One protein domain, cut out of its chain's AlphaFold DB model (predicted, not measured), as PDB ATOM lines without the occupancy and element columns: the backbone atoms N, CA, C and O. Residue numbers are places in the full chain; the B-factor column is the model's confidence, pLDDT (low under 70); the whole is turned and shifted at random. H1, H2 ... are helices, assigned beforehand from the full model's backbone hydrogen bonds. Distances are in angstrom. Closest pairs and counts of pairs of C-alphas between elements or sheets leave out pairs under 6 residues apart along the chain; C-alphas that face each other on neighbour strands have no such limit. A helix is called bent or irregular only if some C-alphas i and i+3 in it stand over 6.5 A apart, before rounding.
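This is residues 3 to 179 of the 366 residues of the protein "Murein transglycosylase" of Escherichia coli (UniProt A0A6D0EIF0). The domain is an elongated stack of helices in which the chain zigzags back and forth, H2 to H11 running mostly across the long axis, from H1 at one end to H10 and H11 at the other. H5 to H11 make the larger part, where helices that follow each other lie side by side and run opposite ways; H1 to H4 make a smaller group, the H2 and H3 hairpin with H4 crossing both steeply and H1 at the far end. The printed part has 177 residues with eleven named helices, H1 to H11 in chain order, and no named strand; the class is all helix. H5, H7, H8, H9, H10 and H11 form a bundle, helices packed roughly along each other. The whole is only just loose, close to compact, with a radius of gyration of the C-alphas of 19.3 A and spans of 61 by 38 by 26 A.

H9, residues 126 to 142, is the hub and touches four helices. It touches H8, residues 112 to 121, a hairpin at a shallow tilt of 31 degrees, closest at the C-alphas of Ala 135 and Pro 112, 4.7 A. Residues 136 to 140 of H9 touch H10, residues 144 to 157, the closest C-alphas being Ala 140 and Ala 147, 5.0 A. H11, residues 162 to 175, touches H9 and runs the same way at 20 degrees, with the C-alphas of Val 172 and Ala 140 closest at 5.8 A. With residues 127 to 134, H9 touches H5, residues 68 to 80, the same way at a shallow tilt of 11 degrees; the closest C-alphas, Val 134 and Lys 80, are 6.1 A apart. H6, residues 84 to 92, touches H5 at Val 87 and Ile 75, C-alphas 5.2 A apart, and touches H7, residues 96 to 110, at Ala 91 and Ser 102, C-alphas 5.0 A apart. H5 only just touches H3, residues 32 to 43, with 3 pairs of C-alphas within 8 A, the closest being Arg 74 and Trp 43 at 6.8 A. H3 and H2, residues 16 to 28, form a hairpin, closest at the C-alphas of Ala 35 and Tyr 23, 4.5 A. H4, residues 52 to 62, touches H2 at a steep tilt of 41 degrees, the C-alphas of Cys 53 and Cys 20 closest at 4.8 A, and is apart from H5. H1, residues 3 to 8, touches residues 22 to 26 of H2, closest at the C-alphas of Leu 6 and Tyr 22, 6.9 A. Every O i to N i+4 pair is within hydrogen-bond range in H1, H2, H3, H5, H6 and H9; the counts are 6 of 7 in H4, 6 of 11 in H7, 4 of 6 in H8, 8 of 10 in H10 and 9 of 10 in H11.

H9 is the longest helix, 24.9 A from C-alpha 126 at (335.889, 342.604, 272.906) to C-alpha 142. H7 measures 22.0 A, H11 20.3 A, H10 19.7 A, H5 18.8 A and H2 18.4 A. H1 begins at C-alpha 3, (359.722, 377.057, 267.324), and H11 ends at C-alpha 175, (341.379, 334.079, 295.576). Irregular are H7, with C-alphas 97 and 100 7.7 A apart, H8, with 113 and 116 7.4 A apart, H10, with 149 and 152 7.1 A apart, and, only just, H4, with 52 and 55 6.53 A apart.

The C-alphas of Arg 3 and Asn 179, the two farthest apart, are 63.4 A from each other. The printed part has no cut and no long link; the links H1 to H2 and H3 to H4 are short, and the others are tight. The mean pLDDT of the printed part is 95.7, and no printed residue is under 70.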
ATOM      1  N   ARG A   3     358.547 377.237 268.187       90.56
ATOM      2  CA  ARG A   3     359.722 377.057 267.324       90.56
ATOM      3  C   ARG A   3     360.994 377.036 268.166       90.56
ATOM      4  O   ARG A   3     361.827 376.162 267.956       90.56
ATOM      5  N   GLY A   4     361.096 377.921 269.159       90.62
ATOM      6  CA  GLY A   4     362.189 377.914 270.132       90.62
ATOM      7  C   GLY A   4     362.278 376.611 270.928       90.62
ATOM      8  O   GLY A   4     363.372 376.085 271.110       90.62
ATOM      9  N   LEU A   5     361.140 376.024 271.325       91.50
ATOM     10  CA  LEU A   5     361.125 374.721 272.004       91.50
ATOM     11  C   LEU A   5     361.713 373.606 271.129       91.50
ATOM     12  O   LEU A   5     362.533 372.831 271.610       91.50
ATOM     13  N   LEU A   6     361.327 373.540 269.852       92.56
ATOM     14  CA  LEU A   6     361.860 372.541 268.918       92.56
ATOM     15  C   LEU A   6     363.321 372.803 268.534       92.56
ATOM     16  O   LEU A   6     364.031 371.864 268.196       92.56
ATOM     17  N   ALA A   7     363.786 374.052 268.601       91.62
ATOM     18  CA  ALA A   7     365.203 374.371 268.441       91.62
ATOM     19  C   ALA A   7     366.032 373.935 269.662       91.62
ATOM     20  O   ALA A   7     367.150 373.456 269.501       91.62
ATOM     21  N   PHE A   8     365.484 374.075 270.874       91.06
ATOM     22  CA  PHE A   8     366.133 373.649 272.118       91.06
ATOM     23  C   PHE A   8     366.134 372.123 272.292       91.06
ATOM     24  O   PHE A   8     367.119 371.551 272.748       91.06
ATOM     25  N   SER A   9     365.039 371.462 271.914       89.31
ATOM     26  CA  SER A   9     364.879 370.006 271.950       89.31
ATOM     27  C   SER A   9     364.530 369.506 270.545       89.31
ATOM     28  O   SER A   9     363.348 369.291 270.264       89.31
ATOM     29  N   PRO A  10     365.520 369.342 269.644       89.06
ATOM     30  CA  PRO A  10     365.269 368.849 268.287       89.06
ATOM     31  C   PRO A  10     364.772 367.396 268.297       89.06
ATOM     32  O   PRO A  10     363.905 367.011 267.506       89.06
ATOM     33  N   GLU A  11     365.267 366.609 269.250       92.00
ATOM     34  CA  GLU A  11     364.848 365.235 269.499       92.00
ATOM     35  C   GLU A  11     363.747 365.150 270.558       92.00
ATOM     36  O   GLU A  11     363.509 366.081 271.339       92.00
ATOM     37  N   LYS A  12     363.076 363.994 270.588       92.44
ATOM     38  CA  LYS A  12     362.043 363.679 271.571       92.44
ATOM     39  C   LYS A  12     362.642 363.704 272.992       92.44
ATOM     40  O   LYS A  12     363.534 362.906 273.279       92.44
ATOM     41  N   PRO A  13     362.119 364.531 273.912       93.19
ATOM     42  CA  PRO A  13     362.651 364.635 275.269       93.19
ATOM     43  C   PRO A  13     362.281 363.427 276.147       93.19
ATOM     44  O   PRO A  13     361.363 362.659 275.848       93.19
ATOM     45  N   GLY A  14     362.979 363.270 277.276       89.94
ATOM     46  CA  GLY A  14     362.814 362.115 278.167       89.94
ATOM     47  C   GLY A  14     361.514 362.106 278.980       89.94
ATOM     48  O   GLY A  14     360.851 361.074 279.064       89.94
ATOM     49  N   THR A  15     361.117 363.239 279.570       94.06
ATOM     50  CA  THR A  15     359.940 363.289 280.456       94.06
ATOM     51  C   THR A  15     358.634 363.336 279.667       94.06
ATOM     52  O   THR A  15     358.542 363.972 278.618       94.06
ATOM     53  N   THR A  16     357.584 362.697 280.186       96.38
ATOM     54  CA  THR A  16     356.259 362.676 279.545       96.38
ATOM     55  C   THR A  16     355.685 364.079 279.336       96.38
ATOM     56  O   THR A  16     355.138 364.365 278.277       96.38
ATOM     57  N   GLU A  17     355.855 364.974 280.309       96.12
ATOM     58  CA  GLU A  17     355.399 366.364 280.202       96.12
ATOM     59  C   GLU A  17     356.102 367.108 279.058       96.12
ATOM     60  O   GLU A  17     355.446 367.748 278.232       96.12
ATOM     61  N   ALA A  18     357.427 366.963 278.947       95.94
ATOM     62  CA  ALA A  18     358.182 367.552 277.850       95.94
ATOM     63  C   ALA A  18     357.796 366.928 276.502       95.94
ATOM     64  O   ALA A  18     357.701 367.649 275.513       95.94
ATOM     65  N   GLN A  19     357.510 365.621 276.451       97.50
ATOM     66  CA  GLN A  19     357.033 364.960 275.231       97.50
ATOM     67  C   GLN A  19     355.681 365.519 274.778       97.50
ATOM     68  O   GLN A  19     355.485 365.741 273.586       97.50
ATOM     69  N   CYS A  20     354.765 365.796 275.705       97.31
ATOM     70  CA  CYS A  20     353.480 366.409 275.376       97.31
ATOM     71  C   CYS A  20     353.650 367.804 274.767       97.31
ATOM     72  O   CYS A  20     353.092 368.080 273.704       97.31
ATOM     73  N   ASN A  21     354.499 368.642 275.370       96.81
ATOM     74  CA  ASN A  21     354.847 369.949 274.811       96.81
ATOM     75  C   ASN A  21     355.568 369.836 273.456       96.81
ATOM     76  O   ASN A  21     355.274 370.603 272.542       96.81
ATOM     77  N   TYR A  22     356.468 368.862 273.300       97.62
ATOM     78  CA  TYR A  22     357.194 368.588 272.058       97.62
ATOM     79  C   TYR A  22     356.248 368.240 270.907       97.62
ATOM     80  O   TYR A  22     356.273 368.898 269.867       97.62
ATOM     81  N   TYR A  23     355.361 367.259 271.088       98.12
ATOM     82  CA  TYR A  23     354.420 366.867 270.037       98.12
ATOM     83  C   TYR A  23     353.363 367.941 269.770       98.12
ATOM     84  O   TYR A  23     352.943 368.119 268.628       98.12
ATOM     85  N   TYR A  24     352.979 368.722 270.782       97.56
ATOM     86  CA  TYR A  24     352.127 369.887 270.561       97.56
ATOM     87  C   TYR A  24     352.841 370.957 269.721       97.56
ATOM     88  O   TYR A  24     352.263 371.487 268.773       97.56
ATOM     89  N   ALA A  25     354.123 371.218 269.986       97.06
ATOM     90  CA  ALA A  25     354.942 372.119 269.179       97.06
ATOM     91  C   ALA A  25     355.094 371.624 267.730       97.06
ATOM     92  O   ALA A  25     355.003 372.420 266.792       97.06
ATOM     93  N   LYS A  26     355.274 370.309 267.530       96.75
ATOM     94  CA  LYS A  26     355.282 369.673 266.200       96.75
ATOM     95  C   LYS A  26     353.980 369.950 265.451       96.75
ATOM     96  O   LYS A  26     354.025 370.410 264.314       96.75
ATOM     97  N   TRP A  27     352.830 369.791 266.109       97.00
ATOM     98  CA  TRP A  27     351.533 370.115 265.513       97.00
ATOM     99  C   TRP A  27     351.421 371.597 265.122       97.00
ATOM    100  O   TRP A  27     351.128 371.898 263.965       97.00
ATOM    101  N   VAL A  28     351.728 372.524 266.041       96.25
ATOM    102  CA  VAL A  28     351.643 373.979 265.786       96.25
ATOM    103  C   VAL A  28     352.578 374.426 264.654       96.25
ATOM    104  O   VAL A  28     352.296 375.398 263.954       96.25
ATOM    105  N   THR A  29     353.689 373.720 264.442       94.94
ATOM    106  CA  THR A  29     354.663 374.017 263.378       94.94
ATOM    107  C   THR A  29     354.413 373.255 262.072       94.94
ATOM    108  O   THR A  29     355.230 373.345 261.160       94.94
ATOM    109  N   GLY A  30     353.282 372.552 261.947       94.75
ATOM    110  CA  GLY A  30     352.847 371.894 260.710       94.75
ATOM    111  C   GLY A  30     353.291 370.435 260.545       94.75
ATOM    112  O   GLY A  30     352.947 369.809 259.548       94.75
ATOM    113  N   GLN A  31     353.997 369.857 261.520       95.69
ATOM    114  CA  GLN A  31     354.450 368.458 261.517       95.69
ATOM    115  C   GLN A  31     353.366 367.536 262.105       95.69
ATOM    116  O   GLN A  31     353.532 366.940 263.170       95.69
ATOM    117  N   GLN A  32     352.211 367.471 261.436       95.19
ATOM    118  CA  GLN A  32     351.004 366.826 261.971       95.19
ATOM    119  C   GLN A  32     351.157 365.314 262.186       95.19
ATOM    120  O   GLN A  32     350.788 364.821 263.249       95.19
ATOM    121  N   ASP A  33     351.720 364.585 261.221       94.94
ATOM    122  CA  ASP A  33     351.825 363.121 261.305       94.94
ATOM    123  C   ASP A  33     352.661 362.675 262.512       94.94
ATOM    124  O   ASP A  33     352.264 361.783 263.265       94.94
ATOM    125  N   GLU A  34     353.783 363.357 262.756       95.75
ATOM    126  CA  GLU A  34     354.644 363.099 263.912       95.75
ATOM    127  C   GLU A  34     353.945 363.459 265.230       95.75
ATOM    128  O   GLU A  34     354.028 362.712 266.210       95.75
ATOM    129  N   ALA A  35     353.203 364.572 265.251       97.31
ATOM    130  CA  ALA A  35     352.429 364.978 266.417       97.31
ATOM    131  C   ALA A  35     351.349 363.950 266.783       97.31
ATOM    132  O   ALA A  35     351.198 363.620 267.959       97.31
ATOM    133  N   TRP A  36     350.628 363.402 265.801       97.25
ATOM    134  CA  TRP A  36     349.568 362.416 266.033       97.25
ATOM    135  C   TRP A  36     350.105 361.038 266.401       97.25
ATOM    136  O   TRP A  36     349.535 360.382 267.276       97.25
ATOM    137  N   ALA A  37     351.232 360.620 265.820       96.62
ATOM    138  CA  ALA A  37     351.929 359.413 266.256       96.62
ATOM    139  C   ALA A  37     352.355 359.522 267.732       96.62
ATOM    140  O   ALA A  37     352.105 358.611 268.528       96.62
ATOM    141  N   GLY A  38     352.921 360.669 268.122       96.75
ATOM    142  CA  GLY A  38     353.277 360.971 269.506       96.75
ATOM    143  C   GLY A  38     352.075 361.045 270.446       96.75
ATOM    144  O   GLY A  38     352.088 360.432 271.514       96.75
ATOM    145  N   ALA A  39     351.007 361.731 270.029       97.69
ATOM    146  CA  ALA A  39     349.759 361.826 270.779       97.69
ATOM    147  C   ALA A  39     349.161 360.440 271.037       97.69
ATOM    148  O   ALA A  39     348.825 360.137 272.178       97.69
ATOM    149  N   LYS A  40     349.102 359.562 270.024       97.12
ATOM    150  CA  LYS A  40     348.615 358.183 270.183       97.12
ATOM    151  C   LYS A  40     349.467 357.394 271.178       97.12
ATOM    152  O   LYS A  40     348.912 356.744 272.062       97.12
ATOM    153  N   ALA A  41     350.794 357.482 271.081       96.69
ATOM    154  CA  ALA A  41     351.702 356.798 272.004       96.69
ATOM    155  C   ALA A  41     351.530 357.270 273.461       96.69
ATOM    156  O   ALA A  41     351.557 356.458 274.382       96.69
ATOM    157  N   LEU A  42     351.315 358.571 273.674       97.31
ATOM    158  CA  LEU A  42     351.068 359.152 274.999       97.31
ATOM    159  C   LEU A  42     349.642 358.878 275.510       97.31
ATOM    160  O   LEU A  42     349.416 358.790 276.717       97.31
ATOM    161  N   TRP A  43     348.676 358.749 274.603       97.31
ATOM    162  CA  TRP A  43     347.269 358.512 274.917       97.31
ATOM    163  C   TRP A  43     347.012 357.096 275.433       97.31
ATOM    164  O   TRP A  43     346.236 356.932 276.371       97.31
ATOM    165  N   LEU A  44     347.663 356.083 274.850       96.25
ATOM    166  CA  LEU A  44     347.479 354.665 275.187       96.25
ATOM    167  C   LEU A  44     348.133 354.298 276.534       96.25
ATOM    168  O   LEU A  44     349.090 353.534 276.616       96.25
ATOM    169  N   SER A  45     347.594 354.867 277.610       96.38
ATOM    170  CA  SER A  45     348.024 354.685 278.994       96.38
ATOM    171  C   SER A  45     346.818 354.744 279.929       96.38
ATOM    172  O   SER A  45     345.950 355.606 279.789       96.38
ATOM    173  N   GLY A  46     346.795 353.860 280.932       96.19
ATOM    174  CA  GLY A  46     345.793 353.883 282.004       96.19
ATOM    175  C   GLY A  46     346.077 354.905 283.110       96.19
ATOM    176  O   GLY A  46     345.266 355.096 284.018       96.19
ATOM    177  N   LYS A  47     347.237 355.567 283.061       96.00
ATOM    178  CA  LYS A  47     347.618 356.605 284.021       96.00
ATOM    179  C   LYS A  47     347.090 357.964 283.570       96.00
ATOM    180  O   LYS A  47     347.024 358.260 282.374       96.00
ATOM    181  N   SER A  48     346.764 358.811 284.541       95.44
ATOM    182  CA  SER A  48     346.542 360.231 284.277       95.44
ATOM    183  C   SER A  48     347.835 360.839 283.738       95.44
ATOM    184  O   SER A  48     348.903 360.632 284.314       95.44
ATOM    185  N   GLN A  49     347.732 361.535 282.608       96.12
ATOM    186  CA  GLN A  49     348.875 362.192 281.984       96.12
ATOM    187  C   GLN A  49     349.050 363.608 282.547       96.12
ATOM    188  O   GLN A  49     348.089 364.152 283.093       96.12
ATOM    189  N   PRO A  50     350.250 364.208 282.433       97.12
ATOM    190  CA  PRO A  50     350.453 365.608 282.792       97.12
ATOM    191  C   PRO A  50     349.460 366.533 282.075       97.12
ATOM    192  O   PRO A  50     349.153 366.307 280.905       97.12
ATOM    193  N   ASN A  51     349.040 367.619 282.729       95.75
ATOM    194  CA  ASN A  51     348.110 368.604 282.149       95.75
ATOM    195  C   ASN A  51     348.625 369.197 280.821       95.75
ATOM    196  O   ASN A  51     347.842 369.584 279.958       95.75
ATOM    197  N   ALA A  52     349.948 369.222 280.608       95.88
ATOM    198  CA  ALA A  52     350.559 369.629 279.339       95.88
ATOM    199  C   ALA A  52     350.070 368.805 278.127       95.88
ATOM    200  O   ALA A  52     350.133 369.266 276.989       95.88
ATOM    201  N   CYS A  53     349.578 367.584 278.353       97.31
ATOM    202  CA  CYS A  53     349.057 366.709 277.308       97.31
ATOM    203  C   CYS A  53     347.624 367.054 276.888       97.31
ATOM    204  O   CYS A  53     347.206 366.626 275.813       97.31
ATOM    205  N   ASP A  54     346.879 367.833 277.678       95.69
ATOM    206  CA  ASP A  54     345.471 368.136 277.400       95.69
ATOM    207  C   ASP A  54     345.313 368.910 276.088       95.69
ATOM    208  O   ASP A  54     344.472 368.561 275.261       95.69
ATOM    209  N   SER A  55     346.188 369.889 275.835       96.19
ATOM    210  CA  SER A  55     346.210 370.643 274.575       96.19
ATOM    211  C   SER A  55     346.535 369.749 273.374       96.19
ATOM    212  O   SER A  55     345.910 369.873 272.322       96.19
ATOM    213  N   LEU A  56     347.476 368.810 273.530       97.75
ATOM    214  CA  LEU A  56     347.839 367.847 272.486       97.75
ATOM    215  C   LEU A  56     346.685 366.894 272.170       97.75
ATOM    216  O   LEU A  56     346.347 366.701 271.003       97.75
ATOM    217  N   PHE A  57     346.066 366.314 273.195       97.12
ATOM    218  CA  PHE A  57     344.942 365.400 273.021       97.12
ATOM    219  C   PHE A  57     343.698 366.114 272.495       97.12
ATOM    220  O   PHE A  57     343.015 365.575 271.625       97.12
ATOM    221  N   GLY A  58     343.437 367.336 272.959       95.56
ATOM    222  CA  GLY A  58     342.371 368.190 272.447       95.56
ATOM    223  C   GLY A  58     342.553 368.501 270.962       95.56
ATOM    224  O   GLY A  58     341.624 368.301 270.182       95.56
ATOM    225  N   ALA A  59     343.761 368.902 270.549       96.69
ATOM    226  CA  ALA A  59     344.082 369.151 269.144       96.69
ATOM    227  C   ALA A  59     343.969 367.878 268.286       96.69
ATOM    228  O   ALA A  59     343.387 367.913 267.201       96.69
ATOM    229  N   TRP A  60     344.462 366.740 268.788       96.88
ATOM    230  CA  TRP A  60     344.359 365.456 268.090       96.88
ATOM    231  C   TRP A  60     342.900 365.028 267.900       96.88
ATOM    232  O   TRP A  60     342.512 364.654 266.793       96.88
ATOM    233  N   ARG A  61     342.059 365.171 268.930       94.06
ATOM    234  CA  ARG A  61     340.617 364.907 268.842       94.06
ATOM    235  C   ARG A  61     339.929 365.843 267.846       94.06
ATOM    236  O   ARG A  61     339.217 365.374 266.964       94.06
ATOM    237  N   ALA A  62     340.171 367.150 267.952       94.19
ATOM    238  CA  ALA A  62     339.563 368.160 267.082       94.19
ATOM    239  C   ALA A  62     339.950 367.992 265.602       94.19
ATOM    240  O   ALA A  62     339.196 368.392 264.720       94.19
ATOM    241  N   SER A  63     341.098 367.367 265.319       94.44
ATOM    242  CA  SER A  63     341.529 367.060 263.949       94.44
ATOM    243  C   SER A  63     340.702 365.967 263.254       94.44
ATOM    244  O   SER A  63     340.839 365.779 262.045       94.44
ATOM    245  N   GLY A  64     339.902 365.196 264.003       92.00
ATOM    246  CA  GLY A  64     339.190 364.016 263.496       92.00
ATOM    247  C   GLY A  64     340.095 362.818 263.173       92.00
ATOM    248  O   GLY A  64     339.621 361.821 262.639       92.00
ATOM    249  N   LYS A  65     341.401 362.891 263.475       92.12
ATOM    250  CA  LYS A  65     342.376 361.803 263.261       92.12
ATOM    251  C   LYS A  65     342.501 360.849 264.452       92.12
ATOM    252  O   LYS A  65     343.284 359.901 264.388       92.12
ATOM    253  N   GLN A  66     341.794 361.109 265.549       92.62
ATOM    254  CA  GLN A  66     341.745 360.194 266.682       92.62
ATOM    255  C   GLN A  66     340.780 359.050 266.373       92.62
ATOM    256  O   GLN A  66     339.579 359.259 266.246       92.62
ATOM    257  N   ASP A  67     341.324 357.841 266.280       89.69
ATOM    258  CA  ASP A  67     340.543 356.615 266.134       89.69
ATOM    259  C   ASP A  67     339.603 356.431 267.347       89.69
ATOM    260  O   ASP A  67     340.094 356.402 268.485       89.69
ATOM    261  N   PRO A  68     338.278 356.279 267.148       89.31
ATOM    262  CA  PRO A  68     337.342 355.984 268.230       89.31
ATOM    263  C   PRO A  68     337.729 354.740 269.047       89.31
ATOM    264  O   PRO A  68     337.494 354.705 270.255       89.31
ATOM    265  N   LEU A  69     338.387 353.743 268.444       90.06
ATOM    266  CA  LEU A  69     338.890 352.570 269.171       90.06
ATOM    267  C   LEU A  69     340.021 352.924 270.142       90.06
ATOM    268  O   LEU A  69     340.109 352.339 271.218       90.06
ATOM    269  N   ALA A  70     340.855 353.921 269.827       93.00
ATOM    270  CA  ALA A  70     341.885 354.389 270.755       93.00
ATOM    271  C   ALA A  70     341.269 355.039 272.008       93.00
ATOM    272  O   ALA A  70     341.878 355.013 273.080       93.00
ATOM    273  N   TRP A  71     340.063 355.607 271.895       94.38
ATOM    274  CA  TRP A  71     339.317 356.125 273.042       94.38
ATOM    275  C   TRP A  71     338.892 354.999 273.986       94.38
ATOM    276  O   TRP A  71     339.208 355.044 275.178       94.38
ATOM    277  N   LEU A  72     338.237 353.968 273.439       94.44
ATOM    278  CA  LEU A  72     337.844 352.776 274.193       94.44
ATOM    279  C   LEU A  72     339.054 352.083 274.820       94.44
ATOM    280  O   LEU A  72     339.028 351.732 275.998       94.44
ATOM    281  N   GLU A  73     340.149 351.959 274.075       94.75
ATOM    282  CA  GLU A  73     341.362 351.329 274.584       94.75
ATOM    283  C   GLU A  73     341.945 352.092 275.780       94.75
ATOM    284  O   GLU A  73     342.372 351.482 276.759       94.75
ATOM    285  N   ARG A  74     341.899 353.431 275.782       97.00
ATOM    286  CA  ARG A  74     342.342 354.209 276.949       97.00
ATOM    287  C   ARG A  74     341.429 354.018 278.157       97.00
ATOM    288  O   ARG A  74     341.939 353.916 279.272       97.00
ATOM    289  N   ILE A  75     340.113 353.928 277.954       97.06
ATOM    290  CA  ILE A  75     339.165 353.586 279.025       97.06
ATOM    291  C   ILE A  75     339.518 352.222 279.623       97.06
ATOM    292  O   ILE A  75     339.659 352.097 280.837       97.06
ATOM    293  N   ARG A  76     339.739 351.220 278.771       95.38
ATOM    294  CA  ARG A  76     340.103 349.866 279.189       95.38
ATOM    295  C   ARG A  76     341.418 349.831 279.966       95.38
ATOM    296  O   ARG A  76     341.498 349.219 281.032       95.38
ATOM    297  N   LEU A  77     342.448 350.521 279.474       96.62
ATOM    298  CA  LEU A  77     343.732 350.646 280.166       96.62
ATOM    299  C   LEU A  77     343.579 351.345 281.523       96.62
ATOM    300  O   LEU A  77     344.210 350.927 282.493       96.62
ATOM    301  N   ALA A  78     342.744 352.384 281.609       97.69
ATOM    302  CA  ALA A  78     342.460 353.089 282.857       97.69
ATOM    303  C   ALA A  78     341.735 352.188 283.864       97.69
ATOM    304  O   ALA A  78     342.131 352.146 285.028       97.69
ATOM    305  N   MET A  79     340.751 351.410 283.406       95.56
ATOM    306  CA  MET A  79     340.049 350.420 284.223       95.56
ATOM    307  C   MET A  79     341.029 349.368 284.759       95.56
ATOM    308  O   MET A  79     341.100 349.144 285.965       95.56
ATOM    309  N   LYS A  80     341.879 348.800 283.890       93.25
ATOM    310  CA  LYS A  80     342.918 347.827 284.274       93.25
ATOM    311  C   LYS A  80     343.934 348.399 285.271       93.25
ATOM    312  O   LYS A  80     344.428 347.674 286.130       93.25
ATOM    313  N   ALA A  81     344.248 349.689 285.166       95.25
ATOM    314  CA  ALA A  81     345.129 350.391 286.096       95.25
ATOM    315  C   ALA A  81     344.442 350.784 287.422       95.25
ATOM    316  O   ALA A  81     345.106 351.343 288.292       95.25
ATOM    317  N   GLY A  82     343.136 350.529 287.578       94.06
ATOM    318  CA  GLY A  82     342.351 350.945 288.743       94.06
ATOM    319  C   GLY A  82     342.070 352.452 288.802       94.06
ATOM    320  O   GLY A  82     341.723 352.978 289.855       94.06
ATOM    321  N   ASN A  83     342.232 353.177 287.691       96.75
ATOM    322  CA  ASN A  83     342.032 354.623 287.619       96.75
ATOM    323  C   ASN A  83     340.573 354.967 287.276       96.75
ATOM    324  O   ASN A  83     340.260 355.453 286.186       96.75
ATOM    325  N   THR A  84     339.670 354.710 288.222       94.75
ATOM    326  CA  THR A  84     338.211 354.882 288.066       94.75
ATOM    327  C   THR A  84     337.807 356.320 287.738       94.75
ATOM    328  O   THR A  84     336.894 356.551 286.942       94.75
ATOM    329  N   ARG A  85     338.538 357.311 288.271       96.31
ATOM    330  CA  ARG A  85     338.338 358.728 287.938       96.31
ATOM    331  C   ARG A  85     338.577 358.986 286.453       96.31
ATOM    332  O   ARG A  85     337.755 359.632 285.815       96.31
ATOM    333  N   LEU A  86     339.677 358.470 285.897       96.81
ATOM    334  CA  LEU A  86     339.972 358.620 284.472       96.81
ATOM    335  C   LEU A  86     338.946 357.880 283.606       96.81
ATOM    336  O   LEU A  86     338.504 358.444 282.609       96.81
ATOM    337  N   VAL A  87     338.525 356.673 284.003       97.69
ATOM    338  CA  VAL A  87     337.438 355.945 283.323       97.69
ATOM    339  C   VAL A  87     336.176 356.798 283.268       97.69
ATOM    340  O   VAL A  87     335.634 357.001 282.187       97.69
ATOM    341  N   THR A  88     335.757 357.361 284.401       97.12
ATOM    342  CA  THR A  88     334.546 358.188 284.492       97.12
ATOM    343  C   THR A  88     334.647 359.441 283.621       97.12
ATOM    344  O   THR A  88     333.724 359.743 282.866       97.12
ATOM    345  N   THR A  89     335.788 360.139 283.659       96.06
ATOM    346  CA  THR A  89     336.033 361.321 282.819       96.06
ATOM    347  C   THR A  89     335.982 360.986 281.329       96.06
ATOM    348  O   THR A  89     335.332 361.693 280.560       96.06
ATOM    349  N   LEU A  90     336.652 359.909 280.904       96.06
ATOM    350  CA  LEU A  90     336.683 359.493 279.501       96.06
ATOM    351  C   LEU A  90     335.329 358.951 279.034       96.06
ATOM    352  O   LEU A  90     334.932 359.200 277.899       96.06
ATOM    353  N   ALA A  91     334.603 358.242 279.896       96.19
ATOM    354  CA  ALA A  91     333.268 357.746 279.595       96.19
ATOM    355  C   ALA A  91     332.271 358.896 279.408       96.19
ATOM    356  O   ALA A  91     331.522 358.900 278.433       96.19
ATOM    357  N   GLY A  92     332.325 359.923 280.264       94.81
ATOM    358  CA  GLY A  92     331.485 361.120 280.142       94.81
ATOM    359  C   GLY A  92     331.772 361.974 278.899       94.81
ATOM    360  O   GLY A  92     330.968 362.831 278.549       94.81
ATOM    361  N   GLN A  93     332.902 361.741 278.226       92.25
ATOM    362  CA  GLN A  93     333.312 362.448 277.010       92.25
ATOM    363  C   GLN A  93     333.422 361.523 275.787       92.25
ATOM    364  O   GLN A  93     334.091 361.897 274.815       92.25
ATOM    365  N   MET A  94     332.810 360.333 275.838       92.06
ATOM    366  CA  MET A  94     332.879 359.342 274.765       92.06
ATOM    367  C   MET A  94     332.494 359.922 273.394       92.06
ATOM    368  O   MET A  94     331.650 360.818 273.301       92.06
ATOM    369  N   PRO A  95     333.101 359.411 272.309       90.38
ATOM    370  CA  PRO A  95     332.591 359.617 270.960       90.38
ATOM    371  C   PRO A  95     331.125 359.175 270.843       90.38
ATOM    372  O   PRO A  95     330.689 358.250 271.534       90.38
ATOM    373  N   SER A  96     330.371 359.826 269.955       89.88
ATOM    374  CA  SER A  96     328.932 359.591 269.758       89.88
ATOM    375  C   SER A  96     328.579 358.127 269.490       89.88
ATOM    376  O   SER A  96     327.519 357.665 269.905       89.88
ATOM    377  N   GLU A  97     329.482 357.396 268.844       89.75
ATOM    378  CA  GLU A  97     329.357 355.987 268.478       89.75
ATOM    379  C   GLU A  97     329.263 355.062 269.701       89.75
ATOM    380  O   GLU A  97     328.658 353.998 269.615       89.75
ATOM    381  N   TYR A  98     329.824 355.473 270.845       92.88
ATOM    382  CA  TYR A  98     329.853 354.686 272.085       92.88
ATOM    383  C   TYR A  98     329.057 355.327 273.225       92.88
ATOM    384  O   TYR A  98     329.041 354.816 274.345       92.88
ATOM    385  N   GLN A  99     328.356 356.430 272.959       91.69
ATOM    386  CA  GLN A  99     327.630 357.176 273.986       91.69
ATOM    387  C   GLN A  99     326.562 356.324 274.696       91.69
ATOM    388  O   GLN A  99     326.266 356.560 275.866       91.69
ATOM    389  N   THR A 100     326.017 355.308 274.022       93.81
ATOM    390  CA  THR A 100     324.995 354.395 274.562       93.81
ATOM    391  C   THR A 100     325.484 353.551 275.740       93.81
ATOM    392  O   THR A 100     324.680 353.216 276.604       93.81
ATOM    393  N   ILE A 101     326.786 353.246 275.817       95.44
ATOM    394  CA  ILE A 101     327.379 352.443 276.900       95.44
ATOM    395  C   ILE A 101     328.080 353.297 277.968       95.44
ATOM    396  O   ILE A 101     328.577 352.765 278.959       95.44
ATOM    397  N   SER A 102     328.115 354.624 277.794       95.94
ATOM    398  CA  SER A 102     328.818 355.560 278.685       95.94
ATOM    399  C   SER A 102     328.369 355.437 280.145       95.94
ATOM    400  O   SER A 102     329.200 355.267 281.039       95.94
ATOM    401  N   SER A 103     327.055 355.450 280.396       96.25
ATOM    402  CA  SER A 103     326.494 355.329 281.749       96.25
ATOM    403  C   SER A 103     326.837 353.989 282.398       96.25
ATOM    404  O   SER A 103     327.228 353.968 283.563       96.25
ATOM    405  N   ALA A 104     326.757 352.893 281.641       97.12
ATOM    406  CA  ALA A 104     327.091 351.553 282.112       97.12
ATOM    407  C   ALA A 104     328.582 351.438 282.471       97.12
ATOM    408  O   ALA A 104     328.923 350.892 283.516       97.12
ATOM    409  N   VAL A 105     329.478 352.025 281.667       97.44
ATOM    410  CA  VAL A 105     330.918 352.083 281.975       97.44
ATOM    411  C   VAL A 105     331.194 352.889 283.247       97.44
ATOM    412  O   VAL A 105     332.006 352.468 284.068       97.44
ATOM    413  N   ILE A 106     330.522 354.029 283.438       97.31
ATOM    414  CA  ILE A 106     330.662 354.844 284.657       97.31
ATOM    415  C   ILE A 106     330.177 354.066 285.883       97.31
ATOM    416  O   ILE A 106     330.858 354.053 286.908       97.31
ATOM    417  N   GLN A 107     329.018 353.412 285.788       97.50
ATOM    418  CA  GLN A 107     328.471 352.595 286.870       97.50
ATOM    419  C   GLN A 107     329.424 351.457 287.237       97.50
ATOM    420  O   GLN A 107     329.790 351.346 288.404       97.50
ATOM    421  N   LEU A 108     329.917 350.715 286.241       97.56
ATOM    422  CA  LEU A 108     330.864 349.618 286.434       97.56
ATOM    423  C   LEU A 108     332.173 350.073 287.095       97.56
ATOM    424  O   LEU A 108     332.729 349.376 287.939       97.56
ATOM    425  N   ALA A 109     332.679 351.249 286.717       96.38
ATOM    426  CA  ALA A 109     333.897 351.808 287.297       96.38
ATOM    427  C   ALA A 109     333.716 352.239 288.760       96.38
ATOM    428  O   ALA A 109     334.667 352.177 289.536       96.38
ATOM    429  N   ASN A 110     332.517 352.697 289.126       96.06
ATOM    430  CA  ASN A 110     332.199 353.121 290.488       96.06
ATOM    431  C   ASN A 110     331.843 351.943 291.397       96.06
ATOM    432  O   ASN A 110     332.145 351.989 292.586       96.06
ATOM    433  N   ASN A 111     331.201 350.914 290.846       96.56
ATOM    434  CA  ASN A 111     330.809 349.718 291.567       96.56
ATOM    435  C   ASN A 111     330.994 348.466 290.685       96.56
ATOM    436  O   ASN A 111     330.146 348.188 289.836       96.56
ATOM    437  N   PRO A 112     332.061 347.679 290.901       95.88
ATOM    438  CA  PRO A 112     332.296 346.451 290.150       95.88
ATOM    439  C   PRO A 112     331.192 345.392 290.288       95.88
ATOM    440  O   PRO A 112     331.047 344.572 289.381       95.88
ATOM    441  N   ASP A 113     330.380 345.420 291.352       95.94
ATOM    442  CA  ASP A 113     329.275 344.469 291.543       95.94
ATOM    443  C   ASP A 113     328.175 344.612 290.484       95.94
ATOM    444  O   ASP A 113     327.402 343.681 290.255       95.94
ATOM    445  N   THR A 114     328.128 345.737 289.759       97.38
ATOM    446  CA  THR A 114     327.198 345.923 288.634       97.38
ATOM    447  C   THR A 114     327.661 345.220 287.350       97.38
ATOM    448  O   THR A 114     327.087 345.453 286.288       97.38
ATOM    449  N   VAL A 115     328.700 344.375 287.398       97.75
ATOM    450  CA  VAL A 115     329.256 343.675 286.222       97.75
ATOM    451  C   VAL A 115     328.224 342.830 285.476       97.75
ATOM    452  O   VAL A 115     328.250 342.786 284.247       97.75
ATOM    453  N   MET A 116     327.278 342.208 286.183       97.62
ATOM    454  CA  MET A 116     326.227 341.416 285.539       97.62
ATOM    455  C   MET A 116     325.232 342.298 284.772       97.62
ATOM    456  O   MET A 116     324.829 341.959 283.659       97.62
ATOM    457  N   ASP A 117     324.853 343.443 285.344       97.25
ATOM    458  CA  ASP A 117     323.949 344.397 284.693       97.25
ATOM    459  C   ASP A 117     324.622 345.047 283.483       97.25
ATOM    460  O   ASP A 117     324.011 345.172 282.421       97.25
ATOM    461  N   PHE A 118     325.907 345.390 283.611       97.75
ATOM    462  CA  PHE A 118     326.736 345.850 282.502       97.75
ATOM    463  C   PHE A 118     326.717 344.835 281.351       97.75
ATOM    464  O   PHE A 118     326.272 345.170 280.254       97.75
ATOM    465  N   ALA A 119     327.074 343.577 281.628       97.19
ATOM    466  CA  ALA A 119     327.142 342.516 280.625       97.19
ATOM    467  C   ALA A 119     325.819 342.313 279.866       97.19
ATOM    468  O   ALA A 119     325.800 342.086 278.657       97.19
ATOM    469  N   ARG A 120     324.684 342.431 280.564       95.62
ATOM    470  CA  ARG A 120     323.349 342.258 279.972       95.62
ATOM    471  C   ARG A 120     322.871 343.448 279.144       95.62
ATOM    472  O   ARG A 120     321.960 343.280 278.335       95.62
ATOM    473  N   THR A 121     323.424 344.643 279.354       94.69
ATOM    474  CA  THR A 121     322.872 345.891 278.796       94.69
ATOM    475  C   THR A 121     323.743 346.538 277.723       94.69
ATOM    476  O   THR A 121     323.218 347.305 276.917       94.69
ATOM    477  N   THR A 122     325.042 346.226 277.653       92.81
ATOM    478  CA  THR A 122     325.969 346.887 276.714       92.81
ATOM    479  C   THR A 122     326.200 346.146 275.398       92.81
ATOM    480  O   THR A 122     326.755 346.730 274.470       92.81
ATOM    481  N   GLY A 123     325.749 344.892 275.296       91.56
ATOM    482  CA  GLY A 123     326.010 344.012 274.155       91.56
ATOM    483  C   GLY A 123     327.453 343.490 274.132       91.56
ATOM    484  O   GLY A 123     328.394 344.212 274.450       91.56
ATOM    485  N   ALA A 124     327.630 342.226 273.748       93.75
ATOM    486  CA  ALA A 124     328.922 341.553 273.826       93.75
ATOM    487  C   ALA A 124     329.900 342.015 272.731       93.75
ATOM    488  O   ALA A 124     329.678 341.803 271.537       93.75
ATOM    489  N   THR A 125     331.017 342.606 273.142       93.81
ATOM    490  CA  THR A 125     332.134 343.035 272.290       93.81
ATOM    491  C   THR A 125     333.459 342.752 272.990       93.81
ATOM    492  O   THR A 125     333.509 342.568 274.204       93.81
ATOM    493  N   ASP A 126     334.577 342.789 272.269       92.38
ATOM    494  CA  ASP A 126     335.889 342.604 272.906       92.38
ATOM    495  C   ASP A 126     336.208 343.686 273.947       92.38
ATOM    496  O   ASP A 126     336.959 343.431 274.891       92.38
ATOM    497  N   PHE A 127     335.625 344.881 273.812       94.31
ATOM    498  CA  PHE A 127     335.736 345.942 274.810       94.31
ATOM    499  C   PHE A 127     334.930 345.618 276.075       94.31
ATOM    500  O   PHE A 127     335.489 345.670 277.171       94.31
ATOM    501  N   THR A 128     333.646 345.261 275.943       95.62
ATOM    502  CA  THR A 128     332.777 344.970 277.100       95.62
ATOM    503  C   THR A 128     333.263 343.744 277.859       95.62
ATOM    504  O   THR A 128     333.397 343.820 279.076       95.62
ATOM    505  N   ARG A 129     333.694 342.687 277.158       96.81
ATOM    506  CA  ARG A 129     334.312 341.495 277.765       96.81
ATOM    507  C   ARG A 129     335.512 341.841 278.638       96.81
ATOM    508  O   ARG A 129     335.590 341.404 279.781       96.81
ATOM    509  N   GLN A 130     336.430 342.668 278.132       95.50
ATOM    510  CA  GLN A 130     337.617 343.076 278.890       95.50
ATOM    511  C   GLN A 130     337.274 343.998 280.067       95.50
ATOM    512  O   GLN A 130     337.899 343.905 281.122       95.50
ATOM    513  N   MET A 131     336.285 344.882 279.917       96.62
ATOM    514  CA  MET A 131     335.793 345.708 281.026       96.62
ATOM    515  C   MET A 131     335.143 344.846 282.116       96.62
ATOM    516  O   MET A 131     335.436 345.035 283.300       96.62
ATOM    517  N   ALA A 132     334.324 343.872 281.715       97.38
ATOM    518  CA  ALA A 132     333.678 342.923 282.606       97.38
ATOM    519  C   ALA A 132     334.702 342.042 283.333       97.38
ATOM    520  O   ALA A 132     334.593 341.886 284.541       97.38
ATOM    521  N   GLU A 133     335.744 341.545 282.660       97.69
ATOM    522  CA  GLU A 133     336.828 340.774 283.289       97.69
ATOM    523  C   GLU A 133     337.558 341.581 284.382       97.69
ATOM    524  O   GLU A 133     337.835 341.071 285.474       97.69
ATOM    525  N   VAL A 134     337.846 342.864 284.129       95.88
ATOM    526  CA  VAL A 134     338.501 343.731 285.123       95.88
ATOM    527  C   VAL A 134     337.579 344.021 286.313       95.88
ATOM    528  O   VAL A 134     338.028 343.980 287.463       95.88
ATOM    529  N   ALA A 135     336.294 344.281 286.071       96.88
ATOM    530  CA  ALA A 135     335.316 344.458 287.143       96.88
ATOM    531  C   ALA A 135     335.129 343.164 287.947       96.88
ATOM    532  O   ALA A 135     335.250 343.175 289.170       96.88
ATOM    533  N   PHE A 136     334.976 342.029 287.267       98.31
ATOM    534  CA  PHE A 136     334.899 340.698 287.862       98.31
ATOM    535  C   PHE A 136     336.136 340.371 288.706       98.31
ATOM    536  O   PHE A 136     336.020 339.796 289.785       98.31
ATOM    537  N   THR A 137     337.327 340.806 288.277       97.19
ATOM    538  CA  THR A 137     338.547 340.699 289.091       97.19
ATOM    539  C   THR A 137     338.395 341.397 290.434       97.19
ATOM    540  O   THR A 137     338.945 340.894 291.412       97.19
ATOM    541  N   SER A 138     337.694 342.533 290.478       95.62
ATOM    542  CA  SER A 138     337.408 343.289 291.702       95.62
ATOM    543  C   SER A 138     336.371 342.575 292.569       95.62
ATOM    544  O   SER A 138     336.661 342.344 293.739       95.62
ATOM    545  N   VAL A 139     335.264 342.108 291.973       97.50
ATOM    546  CA  VAL A 139     334.236 341.287 292.649       97.50
ATOM    547  C   VAL A 139     334.871 340.067 293.316       97.50
ATOM    548  O   VAL A 139     334.685 339.834 294.503       97.50
ATOM    549  N   ALA A 140     335.728 339.338 292.598       97.75
ATOM    550  CA  ALA A 140     336.419 338.173 293.142       97.75
ATOM    551  C   ALA A 140     337.371 338.511 294.304       97.75
ATOM    552  O   ALA A 140     337.673 337.634 295.112       97.75
ATOM    553  N   ARG A 141     337.891 339.751 294.399       95.50
ATOM    554  CA  ARG A 141     338.716 340.158 295.556       95.50
ATOM    555  C   ARG A 141     337.891 340.311 296.818       95.50
ATOM    556  O   ARG A 141     338.440 340.075 297.888       95.50
ATOM    557  N   GLU A 142     336.658 340.767 296.665       95.81
ATOM    558  CA  GLU A 142     335.741 341.050 297.758       95.81
ATOM    559  C   GLU A 142     335.016 339.781 298.204       95.81
ATOM    560  O   GLU A 142     335.064 339.432 299.380       95.81
ATOM    561  N   ASP A 143     334.448 339.042 297.251       97.12
ATOM    562  CA  ASP A 143     333.754 337.784 297.496       97.12
ATOM    563  C   ASP A 143     334.077 336.770 296.388       97.12
ATOM    564  O   ASP A 143     333.532 336.782 295.276       97.12
ATOM    565  N   ALA A 144     335.003 335.865 296.706       97.50
ATOM    566  CA  ALA A 144     335.434 334.814 295.796       97.50
ATOM    567  C   ALA A 144     334.315 333.809 295.480       97.50
ATOM    568  O   ALA A 144     334.301 333.255 294.382       97.50
ATOM    569  N   GLU A 145     333.390 333.571 296.413       97.75
ATOM    570  CA  GLU A 145     332.304 332.609 296.232       97.75
ATOM    571  C   GLU A 145     331.212 333.187 295.336       97.75
ATOM    572  O   GLU A 145     330.796 332.531 294.379       97.75
ATOM    573  N   ASN A 146     330.824 334.444 295.562       97.81
ATOM    574  CA  ASN A 146     329.933 335.166 294.657       97.81
ATOM    575  C   ASN A 146     330.499 335.174 293.228       97.81
ATOM    576  O   ASN A 146     329.821 334.780 292.276       97.81
ATOM    577  N   ALA A 147     331.779 335.526 293.069       98.31
ATOM    578  CA  ALA A 147     332.433 335.509 291.764       98.31
ATOM    579  C   ALA A 147     332.459 334.102 291.137       98.31
ATOM    580  O   ALA A 147     332.166 333.955 289.950       98.31
ATOM    581  N   ARG A 148     332.746 333.051 291.920       98.50
ATOM    582  CA  ARG A 148     332.716 331.651 291.458       98.50
ATOM    583  C   ARG A 148     331.357 331.279 290.869       98.50
ATOM    584  O   ARG A 148     331.299 330.701 289.782       98.50
ATOM    585  N   LEU A 149     330.283 331.613 291.582       98.06
ATOM    586  CA  LEU A 149     328.905 331.316 291.189       98.06
ATOM    587  C   LEU A 149     328.429 332.178 290.010       98.06
ATOM    588  O   LEU A 149     327.559 331.751 289.257       98.06
ATOM    589  N   MET A 150     329.025 333.355 289.808       98.31
ATOM    590  CA  MET A 150     328.688 334.284 288.728       98.31
ATOM    591  C   MET A 150     329.234 333.866 287.351       98.31
ATOM    592  O   MET A 150     328.646 334.239 286.332       98.31
ATOM    593  N   ILE A 151     330.327 333.088 287.293       98.56
ATOM    594  CA  ILE A 151     331.015 332.732 286.033       98.56
ATOM    595  C   ILE A 151     330.062 332.207 284.944       98.56
ATOM    596  O   ILE A 151     330.150 332.719 283.828       98.56
ATOM    597  N   PRO A 152     329.155 331.238 285.199       98.31
ATOM    598  CA  PRO A 152     328.286 330.706 284.149       98.31
ATOM    599  C   PRO A 152     327.385 331.776 283.523       98.31
ATOM    600  O   PRO A 152     327.309 331.876 282.302       98.31
ATOM    601  N   SER A 153     326.756 332.617 284.350       98.12
ATOM    602  CA  SER A 153     325.875 333.684 283.869       98.12
ATOM    603  C   SER A 153     326.636 334.780 283.129       98.12
ATOM    604  O   SER A 153     326.121 335.325 282.157       98.12
ATOM    605  N   LEU A 154     327.859 335.098 283.565       98.06
ATOM    606  CA  LEU A 154     328.684 336.101 282.892       98.06
ATOM    607  C   LEU A 154     329.195 335.576 281.543       98.06
ATOM    608  O   LEU A 154     329.174 336.304 280.554       98.06
ATOM    609  N   ALA A 155     329.586 334.300 281.493       98.19
ATOM    610  CA  ALA A 155     329.990 333.632 280.262       98.19
ATOM    611  C   ALA A 155     328.857 333.588 279.229       98.19
ATOM    612  O   ALA A 155     329.097 333.843 278.052       98.19
ATOM    613  N   GLU A 156     327.627 333.324 279.670       97.94
ATOM    614  CA  GLU A 156     326.444 333.347 278.808       97.94
ATOM    615  C   GLU A 156     326.125 334.763 278.301       97.94
ATOM    616  O   GLU A 156     325.964 334.958 277.096       97.94
ATOM    617  N   ALA A 157     326.085 335.760 279.193       97.25
ATOM    618  CA  ALA A 157     325.719 337.135 278.846       97.25
ATOM    619  C   ALA A 157     326.687 337.783 277.838       97.25
ATOM    620  O   ALA A 157     326.250 338.436 276.892       97.25
ATOM    621  N   GLU A 158     327.993 337.565 278.005       95.94
ATOM    622  CA  GLU A 158     329.042 338.118 277.131       95.94
ATOM    623  C   GLU A 158     329.466 337.162 275.998       95.94
ATOM    624  O   GLU A 158     330.372 337.477 275.212       95.94
ATOM    625  N   GLN A 159     328.821 335.991 275.900       97.19
ATOM    626  CA  GLN A 159     329.129 334.937 274.924       97.19
ATOM    627  C   GLN A 159     330.630 334.604 274.930       97.19
ATOM    628  O   GLN A 159     331.293 334.606 273.888       97.19
ATOM    629  N   LEU A 160     331.177 334.404 276.130       97.81
ATOM    630  CA  LEU A 160     332.600 334.166 276.329       97.81
ATOM    631  C   LEU A 160     333.009 332.828 275.719       97.81
ATOM    632  O   LEU A 160     332.339 331.809 275.887       97.81
ATOM    633  N   ASN A 161     334.156 332.823 275.051       97.38
ATOM    634  CA  ASN A 161     334.777 331.582 274.605       97.38
ATOM    635  C   ASN A 161     335.440 330.833 275.784       97.38
ATOM    636  O   ASN A 161     335.446 331.298 276.932       97.38
ATOM    637  N   GLU A 162     336.002 329.652 275.515       97.25
ATOM    638  CA  GLU A 162     336.639 328.830 276.552       97.25
ATOM    639  C   GLU A 162     337.825 329.530 277.226       97.25
ATOM    640  O   GLU A 162     337.959 329.447 278.446       97.25
ATOM    641  N   GLU A 163     338.646 330.253 276.461       97.19
ATOM    642  CA  GLU A 163     339.813 330.981 276.971       97.19
ATOM    643  C   GLU A 163     339.396 332.129 277.899       97.19
ATOM    644  O   GLU A 163     339.899 332.248 279.016       97.19
ATOM    645  N   GLN A 164     338.408 332.924 277.488       97.62
ATOM    646  CA  GLN A 164     337.844 334.013 278.285       97.62
ATOM    647  C   GLN A 164     337.169 333.485 279.554       97.62
ATOM    648  O   GLN A 164     337.352 334.034 280.640       97.62
ATOM    649  N   THR A 165     336.439 332.374 279.452       98.56
ATOM    650  CA  THR A 165     335.840 331.724 280.625       98.56
ATOM    651  C   THR A 165     336.921 331.192 281.571       98.56
ATOM    652  O   THR A 165     336.787 331.304 282.791       98.56
ATOM    653  N   GLN A 166     338.011 330.635 281.035       98.62
ATOM    654  CA  GLN A 166     339.146 330.175 281.832       98.62
ATOM    655  C   GLN A 166     339.859 331.336 282.535       98.62
ATOM    656  O   GLN A 166     340.237 331.178 283.692       98.62
ATOM    657  N   ALA A 167     339.965 332.515 281.916       98.31
ATOM    658  CA  ALA A 167     340.514 333.704 282.574       98.31
ATOM    659  C   ALA A 167     339.712 334.089 283.835       98.31
ATOM    660  O   ALA A 167     340.300 334.350 284.888       98.31
ATOM    661  N   LEU A 168     338.375 334.027 283.781       98.69
ATOM    662  CA  LEU A 168     337.525 334.237 284.964       98.69
ATOM    663  C   LEU A 168     337.749 333.160 286.036       98.69
ATOM    664  O   LEU A 168     337.818 333.468 287.228       98.69
ATOM    665  N   ARG A 169     337.909 331.895 285.627       98.81
ATOM    666  CA  ARG A 169     338.226 330.806 286.564       98.81
ATOM    667  C   ARG A 169     339.569 331.026 287.255       98.81
ATOM    668  O   ARG A 169     339.653 330.857 288.469       98.81
ATOM    669  N   ASP A 170     340.586 331.447 286.510       98.81
ATOM    670  CA  ASP A 170     341.920 331.739 287.032       98.81
ATOM    671  C   ASP A 170     341.880 332.880 288.059       98.81
ATOM    672  O   ASP A 170     342.504 332.785 289.118       98.81
ATOM    673  N   ILE A 171     341.097 333.933 287.791       98.62
ATOM    674  CA  ILE A 171     340.866 335.054 288.714       98.62
ATOM    675  C   ILE A 171     340.312 334.567 290.058       98.62
ATOM    676  O   ILE A 171     340.831 334.950 291.109       98.62
ATOM    677  N   VAL A 172     339.283 333.718 290.044       98.75
ATOM    678  CA  VAL A 172     338.690 333.172 291.276       98.75
ATOM    679  C   VAL A 172     339.643 332.178 291.943       98.75
ATOM    680  O   VAL A 172     339.818 332.212 293.159       98.75
ATOM    681  N   ALA A 173     340.338 331.334 291.176       98.69
ATOM    682  CA  ALA A 173     341.307 330.383 291.718       98.69
ATOM    683  C   ALA A 173     342.437 331.083 292.493       98.69
ATOM    684  O   ALA A 173     342.846 330.598 293.549       98.69
ATOM    685  N   TRP A 174     342.889 332.256 292.034       98.44
ATOM    686  CA  TRP A 174     343.838 333.107 292.764       98.44
ATOM    687  C   TRP A 174     343.340 333.542 294.146       98.44
ATOM    688  O   TRP A 174     344.153 333.782 295.041       98.44
ATOM    689  N   ARG A 175     342.022 333.654 294.326       98.12
ATOM    690  CA  ARG A 175     341.379 334.079 295.576       98.12
ATOM    691  C   ARG A 175     341.177 332.930 296.548       98.12
ATOM    692  O   ARG A 175     341.249 333.134 297.750       98.12
ATOM    693  N   LEU A 176     341.066 331.711 296.035       98.12
ATOM    694  CA  LEU A 176     340.894 330.490 296.824       98.12
ATOM    695  C   LEU A 176     342.235 329.870 297.271       98.12
ATOM    696  O   LEU A 176     342.365 328.652 297.382       98.12
ATOM    697  N   MET A 177     343.259 330.689 297.523       97.31
ATOM    698  CA  MET A 177     344.590 330.242 297.980       97.31
ATOM    699  C   MET A 177     344.782 330.355 299.505       97.31
ATOM    700  O   MET A 177     345.894 330.133 299.991       97.31
ATOM    701  N   GLY A 178     343.739 330.769 300.232       92.69
ATOM    702  CA  GLY A 178     343.720 330.912 301.689       92.69
ATOM    703  C   GLY A 178     343.506 329.592 302.436       92.69
ATOM    704  O   GLY A 178     343.280 328.542 301.832       92.69
ATOM    705  N   ASN A 179     343.584 329.659 303.767       89.25
ATOM    706  CA  ASN A 179     343.385 328.510 304.665       89.25
ATOM    707  C   ASN A 179     341.912 328.317 305.081       89.25
ATOM    708  O   ASN A 179     341.580 327.324 305.714       89.25
TER     709      ASN A 179